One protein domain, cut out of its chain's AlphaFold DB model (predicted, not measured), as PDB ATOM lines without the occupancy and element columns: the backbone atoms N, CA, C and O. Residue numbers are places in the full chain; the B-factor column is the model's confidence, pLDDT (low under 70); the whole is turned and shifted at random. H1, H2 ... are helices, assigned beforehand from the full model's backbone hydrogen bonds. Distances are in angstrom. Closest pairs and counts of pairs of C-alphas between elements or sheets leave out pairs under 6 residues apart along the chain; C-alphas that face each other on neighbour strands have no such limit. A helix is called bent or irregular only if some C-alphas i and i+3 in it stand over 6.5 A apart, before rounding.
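This is residues 2 to 133 of the 139 residues of an uncharacterized protein of Tetracentron sinense (UniProt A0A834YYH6). Three helices, H2, H3 and H4, run back and forth as two helical hairpins that share H3, and the first residues of H2 stick out with H1 as a long arm. H5 crosses one end of H3, H8 crosses H5 in turn, and the short H6 and H7 lead off into a long link that folds back to H8. The printed part has 132 residues with eight named helices, H1 to H8 in order, and no named strand: the class is all helix. It is loose, with a radius of gyration of the C-alphas of 18.7 A, and spans 69 by 33 by 30 A, the arm making much of the length.

H1, residues 2 to 9, begins at C-alpha 2 (128.597, 141.467, 119.087) and is 10.6 A long. H2, residues 12 to 35, is the longest at 35.1 A; it is neither bent nor irregular, but only just: C-alphas 24 and 27 are 6.3 A apart. H3, residues 42 to 57, starts at C-alpha 42 (139.310, 104.065, 150.443) and measures 23.3 A; H4, residues 62 to 78, measures 24.6 A. H5, residues 81 to 90, is 14.1 A long, H6, residues 92 to 95, 5.7 A, and H7, residues 97 to 101, 6.1 A. H8, residues 117 to 131, is 20.8 A long and ends at C-alpha 131 (132.323, 85.820, 158.056).

H3 is the hub, touching three helices. H2 and H3 form a hairpin at a shallow tilt of 12 degrees, opposite ways; their closest C-alphas, of Pro 27 and Met 52, are 5.1 A apart. H3 and H4 form another at 15 degrees, closest at Lys 57 and Phe 65, 5.8 A between C-alphas, H4 touching with residues 65 to 72 alone. H2 and H4 are apart. H3 touches H5 with residues 42 to 46 alone, about perpendicular at 74 degrees; the closest C-alphas, of Gly 43 and Tyr 88, are 3.6 A apart. H5 touches H8, about perpendicular at 83 degrees, closest at the C-alphas of Pro 82 and Gly 122, 4.4 A. H1, H6 and H7 touch no helix. Every O i to N i+4 pair is within hydrogen-bond range in H1, H5, H7 and H8, against 18 of 20 in H2, 10 of 12 in H3 and 12 of 13 in H4; H6 is too short for such a pair.

The C-alphas farthest apart, of Arg 3 and Gln 132, are 69.5 A apart. Residues 2 to 19 stand free; the body without them spans 47 by 33 by 29 A. The printed part has no cut. The link from H7 to H8, residues 102 to 116, is long. Mean pLDDT of the printed part is 86.1, with residues 104 to 109 and 111 to 114 under 70.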
ATOM      1  N   GLY A   2     127.463 141.259 118.160       82.69
ATOM      2  CA  GLY A   2     128.597 141.467 119.087       82.69
ATOM      3  C   GLY A   2     128.363 142.410 120.280       82.69
ATOM      4  O   GLY A   2     128.877 142.147 121.361       82.69
ATOM      5  N   ARG A   3     127.543 143.463 120.133       87.69
ATOM      6  CA  ARG A   3     127.232 144.392 121.240       87.69
ATOM      7  C   ARG A   3     126.505 143.702 122.405       87.69
ATOM      8  O   ARG A   3     126.935 143.841 123.540       87.69
ATOM      9  N   LYS A   4     125.497 142.874 122.100       90.06
ATOM     10  CA  LYS A   4     124.737 142.103 123.100       90.06
ATOM     11  C   LYS A   4     125.613 141.089 123.843       90.06
ATOM     12  O   LYS A   4     125.479 140.925 125.045       90.06
ATOM     13  N   ILE A   5     126.529 140.429 123.129       90.69
ATOM     14  CA  ILE A   5     127.485 139.492 123.742       90.69
ATOM     15  C   ILE A   5     128.418 140.243 124.693       90.69
ATOM     16  O   ILE A   5     128.636 139.794 125.813       90.69
ATOM     17  N   LYS A   6     128.936 141.404 124.271       93.12
ATOM     18  CA  LYS A   6     129.794 142.242 125.112       93.12
ATOM     19  C   LYS A   6     129.070 142.680 126.388       93.12
ATOM     20  O   LYS A   6     129.639 142.547 127.463       93.12
ATOM     21  N   GLU A   7     127.832 143.156 126.274       94.25
ATOM     22  CA  GLU A   7     126.994 143.541 127.421       94.25
ATOM     23  C   GLU A   7     126.763 142.363 128.379       94.25
ATOM     24  O   GLU A   7     126.904 142.513 129.587       94.25
ATOM     25  N   TRP A   8     126.495 141.164 127.854       94.00
ATOM     26  CA  TRP A   8     126.281 139.978 128.682       94.00
ATOM     27  C   TRP A   8     127.556 139.502 129.392       94.00
ATOM     28  O   TRP A   8     127.542 139.308 130.604       94.00
ATOM     29  N   VAL A   9     128.680 139.374 128.678       93.88
ATOM     30  CA  VAL A   9     129.967 138.922 129.254       93.88
ATOM     31  C   VAL A   9     130.542 139.935 130.248       93.88
ATOM     32  O   VAL A   9     131.326 139.569 131.114       93.88
ATOM     33  N   THR A  10     130.170 141.211 130.150       94.25
ATOM     34  CA  THR A  10     130.581 142.240 131.122       94.25
ATOM     35  C   THR A  10     129.590 142.419 132.270       94.25
ATOM     36  O   THR A  10     129.865 143.199 133.174       94.25
ATOM     37  N   SER A  11     128.466 141.695 132.264       96.94
ATOM     38  CA  SER A  11     127.468 141.775 133.330       96.94
ATOM     39  C   SER A  11     127.924 141.066 134.605       96.94
ATOM     40  O   SER A  11     128.536 139.995 134.551       96.94
ATOM     41  N   ASP A  12     127.554 141.622 135.758       96.88
ATOM     42  CA  ASP A  12     127.799 140.989 137.058       96.88
ATOM     43  C   ASP A  12     127.116 139.624 137.150       96.88
ATOM     44  O   ASP A  12     127.739 138.658 137.578       96.88
ATOM     45  N   TYR A  13     125.894 139.509 136.619       94.88
ATOM     46  CA  TYR A  13     125.135 138.258 136.576       94.88
ATOM     47  C   TYR A  13     125.915 137.102 135.929       94.88
ATOM     48  O   TYR A  13     125.932 135.982 136.453       94.88
ATOM     49  N   PHE A  14     126.583 137.359 134.799       96.06
ATOM     50  CA  PHE A  14     127.418 136.354 134.144       96.06
ATOM     51  C   PHE A  14     128.561 135.909 135.062       96.06
ATOM     52  O   PHE A  14     128.758 134.712 135.282       96.06
ATOM     53  N   TRP A  15     129.293 136.860 135.642       97.12
ATOM     54  CA  TRP A  15     130.441 136.548 136.490       97.12
ATOM     55  C   TRP A  15     130.058 135.945 137.842       97.12
ATOM     56  O   TRP A  15     130.805 135.110 138.352       97.12
ATOM     57  N   ASP A  16     128.902 136.294 138.405       95.38
ATOM     58  CA  ASP A  16     128.338 135.649 139.593       95.38
ATOM     59  C   ASP A  16     127.986 134.191 139.318       95.38
ATOM     60  O   ASP A  16     128.365 133.308 140.090       95.38
ATOM     61  N   SER A  17     127.377 133.917 138.162       93.31
ATOM     62  CA  SER A  17     127.107 132.548 137.714       93.31
ATOM     63  C   SER A  17     128.403 131.743 137.554       93.31
ATOM     64  O   SER A  17     128.504 130.614 138.033       93.31
ATOM     65  N   VAL A  18     129.439 132.331 136.940       96.06
ATOM     66  CA  VAL A  18     130.766 131.697 136.814       96.06
ATOM     67  C   VAL A  18     131.383 131.432 138.189       96.06
ATOM     68  O   VAL A  18     131.886 130.334 138.437       96.06
ATOM     69  N   ARG A  19     131.324 132.402 139.109       95.75
ATOM     70  CA  ARG A  19     131.814 132.239 140.485       95.75
ATOM     71  C   ARG A  19     131.103 131.091 141.195       95.75
ATOM     72  O   ARG A  19     131.775 130.294 141.849       95.75
ATOM     73  N   LEU A  20     129.785 130.978 141.053       93.50
ATOM     74  CA  LEU A  20     129.009 129.882 141.627       93.50
ATOM     75  C   LEU A  20     129.447 128.523 141.057       93.50
ATOM     76  O   LEU A  20     129.763 127.613 141.823       93.50
ATOM     77  N   ILE A  21     129.573 128.402 139.730       94.25
ATOM     78  CA  ILE A  21     130.053 127.174 139.073       94.25
ATOM     79  C   ILE A  21     131.441 126.779 139.591       94.25
ATOM     80  O   ILE A  21     131.685 125.609 139.890       94.25
ATOM     81  N   LEU A  22     132.358 127.736 139.747       96.12
ATOM     82  CA  LEU A  22     133.695 127.466 140.281       96.12
ATOM     83  C   LEU A  22     133.657 127.022 141.748       96.12
ATOM     84  O   LEU A  22     134.371 126.092 142.128       96.12
ATOM     85  N   LYS A  23     132.803 127.641 142.572       94.38
ATOM     86  CA  LYS A  23     132.613 127.243 143.975       94.38
ATOM     87  C   LYS A  23     132.079 125.813 144.101       94.38
ATOM     88  O   LYS A  23     132.485 125.119 145.028       94.38
ATOM     89  N   ILE A  24     131.246 125.358 143.164       93.44
ATOM     90  CA  ILE A  24     130.694 123.991 143.135       93.44
ATOM     91  C   ILE A  24     131.691 122.981 142.564       93.44
ATOM     92  O   ILE A  24     131.869 121.894 143.108       93.44
ATOM     93  N   THR A  25     132.359 123.318 141.464       94.69
ATOM     94  CA  THR A  25     133.276 122.389 140.784       94.69
ATOM     95  C   THR A  25     134.567 122.170 141.567       94.69
ATOM     96  O   THR A  25     135.112 121.069 141.530       94.69
ATOM     97  N   LYS A  26     135.037 123.159 142.340       94.69
ATOM     98  CA  LYS A  26     136.232 123.035 143.187       94.69
ATOM     99  C   LYS A  26     136.179 121.853 144.176       94.69
ATOM    100  O   LYS A  26     137.108 121.046 144.136       94.69
ATOM    101  N   PRO A  27     135.167 121.704 145.054       93.06
ATOM    102  CA  PRO A  27     135.088 120.558 145.960       93.06
ATOM    103  C   PRO A  27     134.922 119.224 145.218       93.06
ATOM    104  O   PRO A  27     135.502 118.232 145.650       93.06
ATOM    105  N   ILE A  28     134.225 119.196 144.074       93.19
ATOM    106  CA  ILE A  28     134.102 117.986 143.236       93.19
ATOM    107  C   ILE A  28     135.466 117.570 142.678       93.19
ATOM    108  O   ILE A  28     135.858 116.412 142.778       93.19
ATOM    109  N   PHE A  29     136.223 118.520 142.132       93.75
ATOM    110  CA  PHE A  29     137.563 118.263 141.614       93.75
ATOM    111  C   PHE A  29     138.524 117.798 142.717       93.75
ATOM    112  O   PHE A  29     139.299 116.871 142.508       93.75
ATOM    113  N   GLN A  30     138.450 118.402 143.910       92.19
ATOM    114  CA  GLN A  30     139.232 117.962 145.072       92.19
ATOM    115  C   GLN A  30     138.915 116.516 145.469       92.19
ATOM    116  O   GLN A  30     139.837 115.777 145.806       92.19
ATOM    117  N   MET A  31     137.643 116.117 145.399       90.50
ATOM    118  CA  MET A  31     137.207 114.751 145.679       90.50
ATOM    119  C   MET A  31     137.741 113.753 144.643       90.50
ATOM    120  O   MET A  31     138.276 112.716 145.012       90.50
ATOM    121  N   ILE A  32     137.655 114.081 143.351       91.56
ATOM    122  CA  ILE A  32     138.217 113.237 142.281       91.56
ATOM    123  C   ILE A  32     139.727 113.077 142.479       91.56
ATOM    124  O   ILE A  32     140.238 111.964 142.491       91.56
ATOM    125  N   LYS A  33     140.429 114.181 142.759       92.00
ATOM    126  CA  LYS A  33     141.868 114.155 143.036       92.00
ATOM    127  C   LYS A  33     142.225 113.317 144.270       92.00
ATOM    128  O   LYS A  33     143.331 112.798 144.325       92.00
ATOM    129  N   LEU A  34     141.344 113.222 145.271       89.44
ATOM    130  CA  LEU A  34     141.544 112.340 146.424       89.44
ATOM    131  C   LEU A  34     141.495 110.867 146.007       89.44
ATOM    132  O   LEU A  34     142.361 110.111 146.429       89.44
ATOM    133  N   CYS A  35     140.530 110.490 145.161       87.69
ATOM    134  CA  CYS A  35     140.418 109.130 144.631       87.69
ATOM    135  C   CYS A  35     141.629 108.716 143.782       87.69
ATOM    136  O   CYS A  35     141.975 107.541 143.770       87.69
ATOM    137  N   ASP A  36     142.255 109.669 143.091       90.19
ATOM    138  CA  ASP A  36     143.390 109.418 142.193       90.19
ATOM    139  C   ASP A  36     144.754 109.368 142.912       90.19
ATOM    140  O   ASP A  36     145.791 109.252 142.260       90.19
ATOM    141  N   LYS A  37     144.801 109.512 144.243       89.50
ATOM    142  CA  LYS A  37     146.064 109.419 144.992       89.50
ATOM    143  C   LYS A  37     146.540 107.970 145.094       89.50
ATOM    144  O   LYS A  37     145.745 107.064 145.327       89.50
ATOM    145  N   ASP A  38     147.857 107.787 145.051       85.81
ATOM    146  CA  ASP A  38     148.481 106.502 145.357       85.81
ATOM    147  C   ASP A  38     148.287 106.129 146.838       85.81
ATOM    148  O   ASP A  38     148.463 106.961 147.733       85.81
ATOM    149  N   GLY A  39     147.972 104.858 147.103       82.19
ATOM    150  CA  GLY A  39     147.837 104.299 148.450       82.19
ATOM    151  C   GLY A  39     146.403 103.944 148.860       82.19
ATOM    152  O   GLY A  39     145.462 103.978 148.070       82.19
ATOM    153  N   ALA A  40     146.238 103.548 150.125       79.44
ATOM    154  CA  ALA A  40     144.962 103.094 150.677       79.44
ATOM    155  C   ALA A  40     144.054 104.276 151.065       79.44
ATOM    156  O   ALA A  40     143.872 104.574 152.241       79.44
ATOM    157  N   VAL A  41     143.452 104.928 150.068       85.88
ATOM    158  CA  VAL A  41     142.588 106.111 150.272       85.88
ATOM    159  C   VAL A  41     141.101 105.783 150.444       85.88
ATOM    160  O   VAL A  41     140.277 106.677 150.593       85.88
ATOM    161  N   ILE A  42     140.721 104.502 150.440       83.81
ATOM    162  CA  ILE A  42     139.310 104.065 150.443       83.81
ATOM    163  C   ILE A  42     138.530 104.628 151.646       83.81
ATOM    164  O   ILE A  42     137.393 105.073 151.483       83.81
ATOM    165  N   GLY A  43     139.132 104.647 152.841       80.19
ATOM    166  CA  GLY A  43     138.503 105.247 154.021       80.19
ATOM    167  C   GLY A  43     138.350 106.766 153.890       80.19
ATOM    168  O   GLY A  43     137.290 107.319 154.154       80.19
ATOM    169  N   GLU A  44     139.383 107.444 153.393       84.75
ATOM    170  CA  GLU A  44     139.393 108.895 153.157       84.75
ATOM    171  C   GLU A  44     138.374 109.315 152.094       84.75
ATOM    172  O   GLU A  44     137.790 110.392 152.184       84.75
ATOM    173  N   VAL A  45     138.098 108.452 151.114       86.56
ATOM    174  CA  VAL A  45     137.069 108.678 150.094       86.56
ATOM    175  C   VAL A  45     135.670 108.785 150.715       86.56
ATOM    176  O   VAL A  45     134.841 109.550 150.215       86.56
ATOM    177  N   TYR A  46     135.395 108.070 151.812       83.94
ATOM    178  CA  TYR A  46     134.123 108.192 152.528       83.94
ATOM    179  C   TYR A  46     133.955 109.597 153.127       83.94
ATOM    180  O   TYR A  46     132.983 110.287 152.806       83.94
ATOM    181  N   GLU A  47     134.928 110.046 153.932       82.50
ATOM    182  CA  GLU A  47     134.932 111.391 154.531       82.50
ATOM    183  C   GLU A  47     134.930 112.475 153.443       82.50
ATOM    184  O   GLU A  47     134.132 113.409 153.493       82.50
ATOM    185  N   GLY A  48     135.745 112.307 152.397       87.31
ATOM    186  CA  GLY A  48     135.868 113.252 151.292       87.31
ATOM    187  C   GLY A  48     134.548 113.522 150.562       87.31
ATOM    188  O   GLY A  48     134.283 114.661 150.165       87.31
ATOM    189  N   LEU A  49     133.690 112.507 150.406       87.94
ATOM    190  CA  LEU A  49     132.367 112.685 149.801       87.94
ATOM    191  C   LEU A  49     131.444 113.533 150.677       87.94
ATOM    192  O   LEU A  49     130.696 114.364 150.155       87.94
ATOM    193  N   GLU A  50     131.480 113.324 151.992       85.06
ATOM    194  CA  GLU A  50     130.715 114.124 152.948       85.06
ATOM    195  C   GLU A  50     131.212 115.569 152.987       85.06
ATOM    196  O   GLU A  50     130.421 116.510 152.894       85.06
ATOM    197  N   ASP A  51     132.524 115.745 153.014       87.00
ATOM    198  CA  ASP A  51     133.211 117.029 152.979       87.00
ATOM    199  C   ASP A  51     132.887 117.842 151.720       87.00
ATOM    200  O   ASP A  51     132.531 119.025 151.790       87.00
ATOM    201  N   MET A  52     132.916 117.190 150.555       91.69
ATOM    202  CA  MET A  52     132.482 117.775 149.289       91.69
ATOM    203  C   MET A  52     131.023 118.248 149.362       91.69
ATOM    204  O   MET A  52     130.736 119.389 148.995       91.69
ATOM    205  N   LEU A  53     130.103 117.407 149.850       90.25
ATOM    206  CA  LEU A  53     128.692 117.781 149.994       90.25
ATOM    207  C   LEU A  53     128.503 118.931 150.990       90.25
ATOM    208  O   LEU A  53     127.619 119.754 150.796       90.25
ATOM    209  N   GLY A  54     129.322 119.013 152.043       88.31
ATOM    210  CA  GLY A  54     129.275 120.091 153.037       88.31
ATOM    211  C   GLY A  54     129.564 121.436 152.407       88.31
ATOM    212  O   GLY A  54     128.715 122.318 152.425       88.31
ATOM    213  N   LYS A  55     130.705 121.522 151.720       89.88
ATOM    214  CA  LYS A  55     131.123 122.736 151.010       89.88
ATOM    215  C   LYS A  55     130.106 123.214 149.975       89.88
ATOM    216  O   LYS A  55     129.992 124.412 149.760       89.88
ATOM    217  N   ILE A  56     129.411 122.292 149.301       91.50
ATOM    218  CA  ILE A  56     128.385 122.642 148.305       91.50
ATOM    219  C   ILE A  56     127.093 123.097 148.994       91.50
ATOM    220  O   ILE A  56     126.453 124.030 148.518       91.50
ATOM    221  N   LYS A  57     126.721 122.477 150.121       90.00
ATOM    222  CA  LYS A  57     125.543 122.865 150.912       90.00
ATOM    223  C   LYS A  57     125.649 124.297 151.441       90.00
ATOM    224  O   LYS A  57     124.654 125.014 151.432       90.00
ATOM    225  N   ASP A  58     126.849 124.716 151.835       89.25
ATOM    226  CA  ASP A  58     127.122 126.053 152.384       89.25
ATOM    227  C   ASP A  58     127.012 127.186 151.342       89.25
ATOM    228  O   ASP A  58     127.173 128.355 151.678       89.25
ATOM    229  N   LEU A  59     126.743 126.866 150.070       89.00
ATOM    230  CA  LEU A  59     126.526 127.858 149.010       89.00
ATOM    231  C   LEU A  59     125.093 128.410 148.969       89.00
ATOM    232  O   LEU A  59     124.815 129.234 148.108       89.00
ATOM    233  N   GLU A  60     124.201 127.945 149.851       82.38
ATOM    234  CA  GLU A  60     122.790 128.370 149.975       82.38
ATOM    235  C   GLU A  60     121.912 128.146 148.719       82.38
ATOM    236  O   GLU A  60     120.739 128.507 148.687       82.38
ATOM    237  N   GLU A  61     122.421 127.432 147.712       86.81
ATOM    238  CA  GLU A  61     121.699 127.058 146.488       86.81
ATOM    239  C   GLU A  61     120.962 125.719 146.655       86.81
ATOM    240  O   GLU A  61     121.389 124.670 146.161       86.81
ATOM    241  N   GLN A  62     119.846 125.735 147.389       85.69
ATOM    242  CA  GLN A  62     119.176 124.519 147.870       85.69
ATOM    243  C   GLN A  62     118.780 123.535 146.756       85.69
ATOM    244  O   GLN A  62     119.044 122.338 146.879       85.69
ATOM    245  N   ASN A  63     118.174 124.009 145.663       89.25
ATOM    246  CA  ASN A  63     117.731 123.134 144.568       89.25
ATOM    247  C   ASN A  63     118.915 122.424 143.898       89.25
ATOM    248  O   ASN A  63     118.895 121.211 143.697       89.25
ATOM    249  N   LEU A  64     119.980 123.178 143.629       88.50
ATOM    250  CA  LEU A  64     121.199 122.657 143.025       88.50
ATOM    251  C   LEU A  64     121.919 121.677 143.958       88.50
ATOM    252  O   LEU A  64     122.393 120.629 143.518       88.50
ATOM    253  N   PHE A  65     121.953 121.980 145.259       91.19
ATOM    254  CA  PHE A  65     122.487 121.069 146.265       91.19
ATOM    255  C   PHE A  65     121.727 119.737 146.290       91.19
ATOM    256  O   PHE A  65     122.368 118.686 146.305       91.19
ATOM    257  N   LEU A  66     120.389 119.749 146.248       93.31
ATOM    258  CA  LEU A  66     119.580 118.525 146.235       93.31
ATOM    259  C   LEU A  66     119.856 117.664 144.994       93.31
ATOM    260  O   LEU A  66     119.978 116.440 145.106       93.31
ATOM    261  N   ASP A  67     120.020 118.285 143.825       94.06
ATOM    262  CA  ASP A  67     120.381 117.576 142.596       94.06
ATOM    263  C   ASP A  67     121.759 116.918 142.689       94.06
ATOM    264  O   ASP A  67     121.912 115.731 142.373       94.06
ATOM    265  N   ILE A  68     122.755 117.655 143.183       91.81
ATOM    266  CA  ILE A  68     124.110 117.137 143.388       91.81
ATOM    267  C   ILE A  68     124.099 116.011 144.424       91.81
ATOM    268  O   ILE A  68     124.657 114.942 144.174       91.81
ATOM    269  N   GLN A  69     123.424 116.204 145.558       92.12
ATOM    270  CA  GLN A  69     123.310 115.204 146.618       92.12
ATOM    271  C   GLN A  69     122.678 113.911 146.097       92.12
ATOM    272  O   GLN A  69     123.176 112.819 146.374       92.12
ATOM    273  N   ARG A  70     121.625 114.012 145.281       94.06
ATOM    274  CA  ARG A  70     120.992 112.858 144.632       94.06
ATOM    275  C   ARG A  70     121.971 112.099 143.733       94.06
ATOM    276  O   ARG A  70     122.045 110.873 143.824       94.06
ATOM    277  N   ILE A  71     122.741 112.802 142.898       92.50
ATOM    278  CA  ILE A  71     123.750 112.190 142.016       92.50
ATOM    279  C   ILE A  71     124.848 111.501 142.836       92.50
ATOM    280  O   ILE A  71     125.217 110.361 142.540       92.50
ATOM    281  N   VAL A  72     125.350 112.163 143.879       89.62
ATOM    282  CA  VAL A  72     126.396 111.627 144.761       89.62
ATOM    283  C   VAL A  72     125.907 110.383 145.495       89.62
ATOM    284  O   VAL A  72     126.597 109.367 145.483       89.62
ATOM    285  N   ASN A  73     124.691 110.403 146.042       87.38
ATOM    286  CA  ASN A  73     124.099 109.249 146.716       87.38
ATOM    287  C   ASN A  73     123.887 108.066 145.762       87.38
ATOM    288  O   ASN A  73     124.146 106.919 146.128       87.38
ATOM    289  N   ALA A  74     123.461 108.324 144.522       90.12
ATOM    290  CA  ALA A  74     123.324 107.283 143.505       90.12
ATOM    291  C   ALA A  74     124.677 106.653 143.139       90.12
ATOM    292  O   ALA A  74     124.763 105.436 142.984       90.12
ATOM    293  N   ARG A  75     125.743 107.462 143.035       86.06
ATOM    294  CA  ARG A  75     127.109 106.956 142.823       86.06
ATOM    295  C   ARG A  75     127.610 106.176 144.033       86.06
ATOM    296  O   ARG A  75     128.098 105.069 143.850       86.06
ATOM    297  N   ARG A  76     127.415 106.693 145.251       82.19
ATOM    298  CA  ARG A  76     127.791 106.027 146.508       82.19
ATOM    299  C   ARG A  76     127.220 104.618 146.584       82.19
ATOM    300  O   ARG A  76     127.980 103.691 146.808       82.19
ATOM    301  N   LYS A  77     125.926 104.440 146.297       81.88
ATOM    302  CA  LYS A  77     125.269 103.117 146.278       81.88
ATOM    303  C   LYS A  77     125.888 102.117 145.293       81.88
ATOM    304  O   LYS A  77     125.742 100.920 145.500       81.88
ATOM    305  N   LYS A  78     126.528 102.592 144.218       83.38
ATOM    306  CA  LYS A  78     127.223 101.750 143.231       83.38
ATOM    307  C   LYS A  78     128.670 101.443 143.612       83.38
ATOM    308  O   LYS A  78     129.251 100.521 143.053       83.38
ATOM    309  N   MET A  79     129.262 102.221 144.514       75.62
ATOM    310  CA  MET A  79     130.572 101.909 145.078       75.62
ATOM    311  C   MET A  79     130.416 100.819 146.141       75.62
ATOM    312  O   MET A  79     129.322 100.612 146.661       75.62
ATOM    313  N   ASN A  80     131.498 100.111 146.468       72.12
ATOM    314  CA  ASN A  80     131.476  99.027 147.449       72.12
ATOM    315  C   ASN A  80     131.299  99.590 148.880       72.12
ATOM    316  O   ASN A  80     132.265  99.684 149.633       72.12
ATOM    317  N   VAL A  81     130.088 100.063 149.217       76.31
ATOM    318  CA  VAL A  81     129.775 100.815 150.449       76.31
ATOM    319  C   VAL A  81     130.210 100.076 151.716       76.31
ATOM    320  O   VAL A  81     130.850 100.725 152.542       76.31
ATOM    321  N   PRO A  82     129.953  98.759 151.878       84.81
ATOM    322  CA  PRO A  82     130.411  98.035 153.062       84.81
ATOM    323  C   PRO A  82     131.939  98.064 153.196       84.81
ATOM    324  O   PRO A  82     132.458  98.379 154.259       84.81
ATOM    325  N   LEU A  83     132.668  97.845 152.096       84.75
ATOM    326  CA  LEU A  83     134.131  97.909 152.097       84.75
ATOM    327  C   LEU A  83     134.653  99.317 152.413       84.75
ATOM    328  O   LEU A  83     135.635  99.452 153.135       84.75
ATOM    329  N   HIS A  84     134.004 100.367 151.904       81.81
ATOM    330  CA  HIS A  84     134.397 101.745 152.215       81.81
ATOM    331  C   HIS A  84     134.170 102.079 153.688       81.81
ATOM    332  O   HIS A  84     135.044 102.671 154.313       81.81
ATOM    333  N   ALA A  85     133.027 101.674 154.247       83.69
ATOM    334  CA  ALA A  85     132.734 101.845 155.664       83.69
ATOM    335  C   ALA A  85     133.733 101.071 156.540       83.69
ATOM    336  O   ALA A  85     134.247 101.622 157.510       83.69
ATOM    337  N   LEU A  86     134.077  99.836 156.156       88.44
ATOM    338  CA  LEU A  86     135.076  99.020 156.845       88.44
ATOM    339  C   LEU A  86     136.478  99.642 156.783       88.44
ATOM    340  O   LEU A  86     137.135  99.778 157.809       88.44
ATOM    341  N   ALA A  87     136.918 100.078 155.601       87.62
ATOM    342  CA  ALA A  87     138.205 100.747 155.429       87.62
ATOM    343  C   ALA A  87     138.274 102.054 156.232       87.62
ATOM    344  O   ALA A  87     139.281 102.323 156.878       87.62
ATOM    345  N   TYR A  88     137.192 102.838 156.242       85.31
ATOM    346  CA  TYR A  88     137.069 104.035 157.074       85.31
ATOM    347  C   TYR A  88     137.198 103.690 158.564       85.31
ATOM    348  O   TYR A  88     137.988 104.310 159.272       85.31
ATOM    349  N   ALA A  89     136.514 102.639 159.028       87.31
ATOM    350  CA  ALA A  89     136.601 102.176 160.411       87.31
ATOM    351  C   ALA A  89     137.983 101.627 160.797       87.31
ATOM    352  O   ALA A  89     138.360 101.699 161.966       87.31
ATOM    353  N   PHE A  90     138.747 101.090 159.849       87.75
ATOM    354  CA  PHE A  90     140.075 100.526 160.100       87.75
ATOM    355  C   PHE A  90     141.217 101.530 159.960       87.75
ATOM    356  O   PHE A  90     142.353 101.201 160.298       87.75
ATOM    357  N   THR A  91     140.946 102.761 159.529       87.00
ATOM    358  CA  THR A  91     141.974 103.798 159.436       87.00
ATOM    359  C   THR A  91     142.248 104.417 160.821       87.00
ATOM    360  O   THR A  91     141.393 105.127 161.360       87.00
ATOM    361  N   PRO A  92     143.449 104.226 161.417       85.69
ATOM    362  CA  PRO A  92     143.710 104.601 162.813       85.69
ATOM    363  C   PRO A  92     143.598 106.100 163.109       85.69
ATOM    364  O   PRO A  92     143.279 106.483 164.234       85.69
ATOM    365  N   HIS A  93     143.833 106.968 162.117       84.62
ATOM    366  CA  HIS A  93     143.799 108.415 162.351       84.62
ATOM    367  C   HIS A  93     142.394 108.926 162.718       84.62
ATOM    368  O   HIS A  93     142.284 109.977 163.348       84.62
ATOM    369  N   TYR A  94     141.319 108.197 162.382       82.38
ATOM    370  CA  TYR A  94     139.952 108.561 162.779       82.38
ATOM    371  C   TYR A  94     139.670 108.349 164.268       82.38
ATOM    372  O   TYR A  94     138.636 108.793 164.761       82.38
ATOM    373  N   TYR A  95     140.594 107.718 164.995       85.31
ATOM    374  CA  TYR A  95     140.547 107.569 166.449       85.31
ATOM    375  C   TYR A  95     141.448 108.583 167.169       85.31
ATOM    376  O   TYR A  95     141.400 108.685 168.397       85.31
ATOM    377  N   ASP A  96     142.249 109.364 166.434       87.62
ATOM    378  CA  ASP A  96     143.078 110.411 167.021       87.62
ATOM    379  C   ASP A  96     142.198 111.573 167.506       87.62
ATOM    380  O   ASP A  96     141.545 112.280 166.735       87.62
ATOM    381  N   SER A  97     142.217 111.803 168.819       86.06
ATOM    382  CA  SER A  97     141.502 112.902 169.475       86.06
ATOM    383  C   SER A  97     141.797 114.290 168.885       86.06
ATOM    384  O   SER A  97     140.886 115.111 168.788       86.06
ATOM    385  N   LYS A  98     143.040 114.556 168.458       88.81
ATOM    386  CA  LYS A  98     143.441 115.823 167.831       88.81
ATOM    387  C   LYS A  98     142.852 115.943 166.432       88.81
ATOM    388  O   LYS A  98     142.405 117.024 166.055       88.81
ATOM    389  N   TYR A  99     142.816 114.839 165.685       84.50
ATOM    390  CA  TYR A  99     142.197 114.800 164.364       84.50
ATOM    391  C   TYR A  99     140.695 115.078 164.457       84.50
ATOM    392  O   TYR A  99     140.208 116.002 163.806       84.50
ATOM    393  N   ILE A 100     139.985 114.361 165.333       82.50
ATOM    394  CA  ILE A 100     138.541 114.532 165.569       82.50
ATOM    395  C   ILE A 100     138.211 115.957 166.043       82.50
ATOM    396  O   ILE A 100     137.190 116.523 165.656       82.50
ATOM    397  N   ALA A 101     139.070 116.558 166.873       83.81
ATOM    398  CA  ALA A 101     138.888 117.933 167.335       83.81
ATOM    399  C   ALA A 101     139.077 118.976 166.218       83.81
ATOM    400  O   ALA A 101     138.605 120.106 166.349       83.81
ATOM    401  N   SER A 102     139.757 118.617 165.128       82.50
ATOM    402  CA  SER A 102     139.970 119.509 163.993       82.50
ATOM    403  C   SER A 102     138.797 119.444 162.999       82.50
ATOM    404  O   SER A 102     138.180 118.387 162.833       82.50
ATOM    405  N   PRO A 103     138.452 120.559 162.332       72.69
ATOM    406  CA  PRO A 103     137.346 120.591 161.381       72.69
ATOM    407  C   PRO A 103     137.640 119.727 160.150       72.69
ATOM    408  O   PRO A 103     138.767 119.711 159.645       72.69
ATOM    409  N   ALA A 104     136.608 119.044 159.657       67.94
ATOM    410  CA  ALA A 104     136.648 118.294 158.407       67.94
ATOM    411  C   ALA A 104     136.885 119.232 157.207       67.94
ATOM    412  O   ALA A 104     136.764 120.463 157.333       67.94
ATOM    413  N   LEU A 105     137.237 118.692 156.033       60.38
ATOM    414  CA  LEU A 105     137.471 119.491 154.825       60.38
ATOM    415  C   LEU A 105     136.145 120.074 154.321       60.38
ATOM    416  O   LEU A 105     135.574 119.637 153.334       60.38
ATOM    417  N   GLY A 106     135.714 121.172 154.922       57.56
ATOM    418  CA  GLY A 106     134.399 121.765 154.687       57.56
ATOM    419  C   GLY A 106     133.778 122.377 155.934       57.56
ATOM    420  O   GLY A 106     132.593 122.663 155.924       57.56
ATOM    421  N   GLY A 107     134.544 122.545 157.019       61.88
ATOM    422  CA  GLY A 107     134.096 123.258 158.218       61.88
ATOM    423  C   GLY A 107     133.148 122.460 159.115       61.88
ATOM    424  O   GLY A 107     132.834 122.913 160.214       61.88
ATOM    425  N   ARG A 108     132.727 121.258 158.702       66.19
ATOM    426  CA  ARG A 108     131.927 120.365 159.543       66.19
ATOM    427  C   ARG A 108     132.753 119.842 160.717       66.19
ATOM    428  O   ARG A 108     133.951 119.578 160.596       66.19
ATOM    429  N   LYS A 109     132.091 119.641 161.855       67.88
ATOM    430  CA  LYS A 109     132.676 118.921 162.986       67.88
ATOM    431  C   LYS A 109     132.830 117.452 162.596       67.88
ATOM    432  O   LYS A 109     131.859 116.843 162.149       67.88
ATOM    433  N   ARG A 110     134.026 116.889 162.778       74.94
ATOM    434  CA  ARG A 110     134.227 115.448 162.619       74.94
ATOM    435  C   ARG A 110     133.466 114.710 163.710       74.94
ATOM    436  O   ARG A 110     133.529 115.082 164.883       74.94
ATOM    437  N   SER A 111     132.728 113.688 163.304       66.44
ATOM    438  CA  SER A 111     132.058 112.772 164.220       66.44
ATOM    439  C   SER A 111     132.947 111.560 164.463       66.44
ATOM    440  O   SER A 111     133.748 111.204 163.596       66.44
ATOM    441  N   ARG A 112     132.820 110.911 165.624       66.19
ATOM    442  CA  ARG A 112     133.465 109.608 165.804       66.19
ATOM    443  C   ARG A 112     132.756 108.593 164.915       66.19
ATOM    444  O   ARG A 112     131.546 108.669 164.732       66.19
ATOM    445  N   LEU A 113     133.512 107.612 164.430       68.88
ATOM    446  CA  LEU A 113     133.000 106.461 163.677       68.88
ATOM    447  C   LEU A 113     131.773 105.814 164.337       68.88
ATOM    448  O   LEU A 113     130.798 105.503 163.667       68.88
ATOM    449  N   VAL A 114     131.817 105.669 165.665       66.06
ATOM    450  CA  VAL A 114     130.755 105.054 166.480       66.06
ATOM    451  C   VAL A 114     129.462 105.867 166.553       66.06
ATOM    452  O   VAL A 114     128.423 105.315 166.896       66.06
ATOM    453  N   ASP A 115     129.519 107.153 166.220       72.56
ATOM    454  CA  ASP A 115     128.363 108.046 166.261       72.56
ATOM    455  C   ASP A 115     127.640 108.100 164.896       72.56
ATOM    456  O   ASP A 115     126.555 108.675 164.795       72.56
ATOM    457  N   ASP A 116     128.221 107.521 163.836       78.81
ATOM    458  CA  ASP A 116     127.642 107.480 162.489       78.81
ATOM    459  C   ASP A 116     126.989 106.115 162.218       78.81
ATOM    460  O   ASP A 116     127.645 105.132 161.864       78.81
ATOM    461  N   VAL A 117     125.663 106.059 162.379       80.31
ATOM    462  CA  VAL A 117     124.877 104.826 162.203       80.31
ATOM    463  C   VAL A 117     125.046 104.209 160.811       80.31
ATOM    464  O   VAL A 117     125.107 102.990 160.694       80.31
ATOM    465  N   VAL A 118     125.194 105.027 159.763       79.38
ATOM    466  CA  VAL A 118     125.331 104.541 158.382       79.38
ATOM    467  C   VAL A 118     126.687 103.872 158.192       79.38
ATOM    468  O   VAL A 118     126.793 102.859 157.496       79.38
ATOM    469  N   VAL A 119     127.733 104.422 158.816       80.75
ATOM    470  CA  VAL A 119     129.053 103.787 158.836       80.75
ATOM    471  C   VAL A 119     128.988 102.461 159.583       80.75
ATOM    472  O   VAL A 119     129.438 101.456 159.040       80.75
ATOM    473  N   ILE A 120     128.404 102.427 160.782       86.75
ATOM    474  CA  ILE A 120     128.333 101.201 161.589       86.75
ATOM    475  C   ILE A 120     127.538 100.099 160.882       86.75
ATOM    476  O   ILE A 120     128.011  98.966 160.812       86.75
ATOM    477  N   GLU A 121     126.390 100.416 160.281       88.25
ATOM    478  CA  GLU A 121     125.633  99.464 159.457       88.25
ATOM    479  C   GLU A 121     126.473  98.928 158.288       88.25
ATOM    480  O   GLU A 121     126.468  97.729 158.003       88.25
ATOM    481  N   GLY A 122     127.232  99.805 157.625       87.88
ATOM    482  CA  GLY A 122     128.143  99.421 156.550       87.88
ATOM    483  C   GLY A 122     129.262  98.488 157.017       87.88
ATOM    484  O   GLY A 122     129.549  97.504 156.334       87.88
ATOM    485  N   VAL A 123     129.860  98.765 158.180       89.00
ATOM    486  CA  VAL A 123     130.902  97.934 158.805       89.00
ATOM    487  C   VAL A 123     130.353  96.557 159.157       89.00
ATOM    488  O   VAL A 123     130.943  95.555 158.760       89.00
ATOM    489  N   MET A 124     129.211  96.492 159.848       90.69
ATOM    490  CA  MET A 124     128.593  95.222 160.243       90.69
ATOM    491  C   MET A 124     128.279  94.361 159.024       90.69
ATOM    492  O   MET A 124     128.665  93.197 158.973       90.69
ATOM    493  N   LYS A 125     127.691  94.963 157.986       90.44
ATOM    494  CA  LYS A 125     127.423  94.273 156.724       90.44
ATOM    495  C   LYS A 125     128.696  93.754 156.050       90.44
ATOM    496  O   LYS A 125     128.674  92.687 155.448       90.44
ATOM    497  N   ALA A 126     129.798  94.500 156.114       89.31
ATOM    498  CA  ALA A 126     131.072  94.047 155.558       89.31
ATOM    499  C   ALA A 126     131.630  92.843 156.329       89.31
ATOM    500  O   ALA A 126     132.077  91.882 155.710       89.31
ATOM    501  N   LEU A 127     131.565  92.878 157.662       90.12
ATOM    502  CA  LEU A 127     132.008  91.777 158.517       90.12
ATOM    503  C   LEU A 127     131.152  90.522 158.327       90.12
ATOM    504  O   LEU A 127     131.703  89.431 158.282       90.12
ATOM    505  N   GLU A 128     129.835  90.662 158.159       91.00
ATOM    506  CA  GLU A 128     128.942  89.540 157.837       91.00
ATOM    507  C   GLU A 128     129.318  88.865 156.515       91.00
ATOM    508  O   GLU A 128     129.328  87.642 156.443       91.00
ATOM    509  N   ILE A 129     129.651  89.650 155.484       87.31
ATOM    510  CA  ILE A 129     130.110  89.118 154.192       87.31
ATOM    511  C   ILE A 129     131.419  88.342 154.371       87.31
ATOM    512  O   ILE A 129     131.538  87.241 153.853       87.31
ATOM    513  N   ILE A 130     132.379  88.895 155.122       86.50
ATOM    514  CA  ILE A 130     133.670  88.239 155.388       86.50
ATOM    515  C   ILE A 130     133.475  86.953 156.200       86.50
ATOM    516  O   ILE A 130     134.109  85.947 155.916       86.50
ATOM    517  N   ALA A 131     132.588  86.970 157.195       86.00
ATOM    518  CA  ALA A 131     132.323  85.820 158.056       86.00
ATOM    519  C   ALA A 131     131.595  84.668 157.340       86.00
ATOM    520  O   ALA A 131     131.619  83.550 157.836       86.00
ATOM    521  N   GLN A 132     130.926  84.939 156.216       83.81
ATOM    522  CA  GLN A 132     130.276  83.922 155.377       83.81
ATOM    523  C   GLN A 132     131.236  83.290 154.356       83.81
ATOM    524  O   GLN A 132     130.851  82.342 153.673       83.81
ATOM    525  N   ASP A 133     132.457  83.813 154.235       76.06
ATOM    526  CA  ASP A 133     133.503  83.303 153.353       76.06
ATOM    527  C   ASP A 133     134.414  82.349 154.154       76.06
ATOM    528  O   ASP A 133     135.459  82.737 154.682       76.06
TER     529      ASP A 133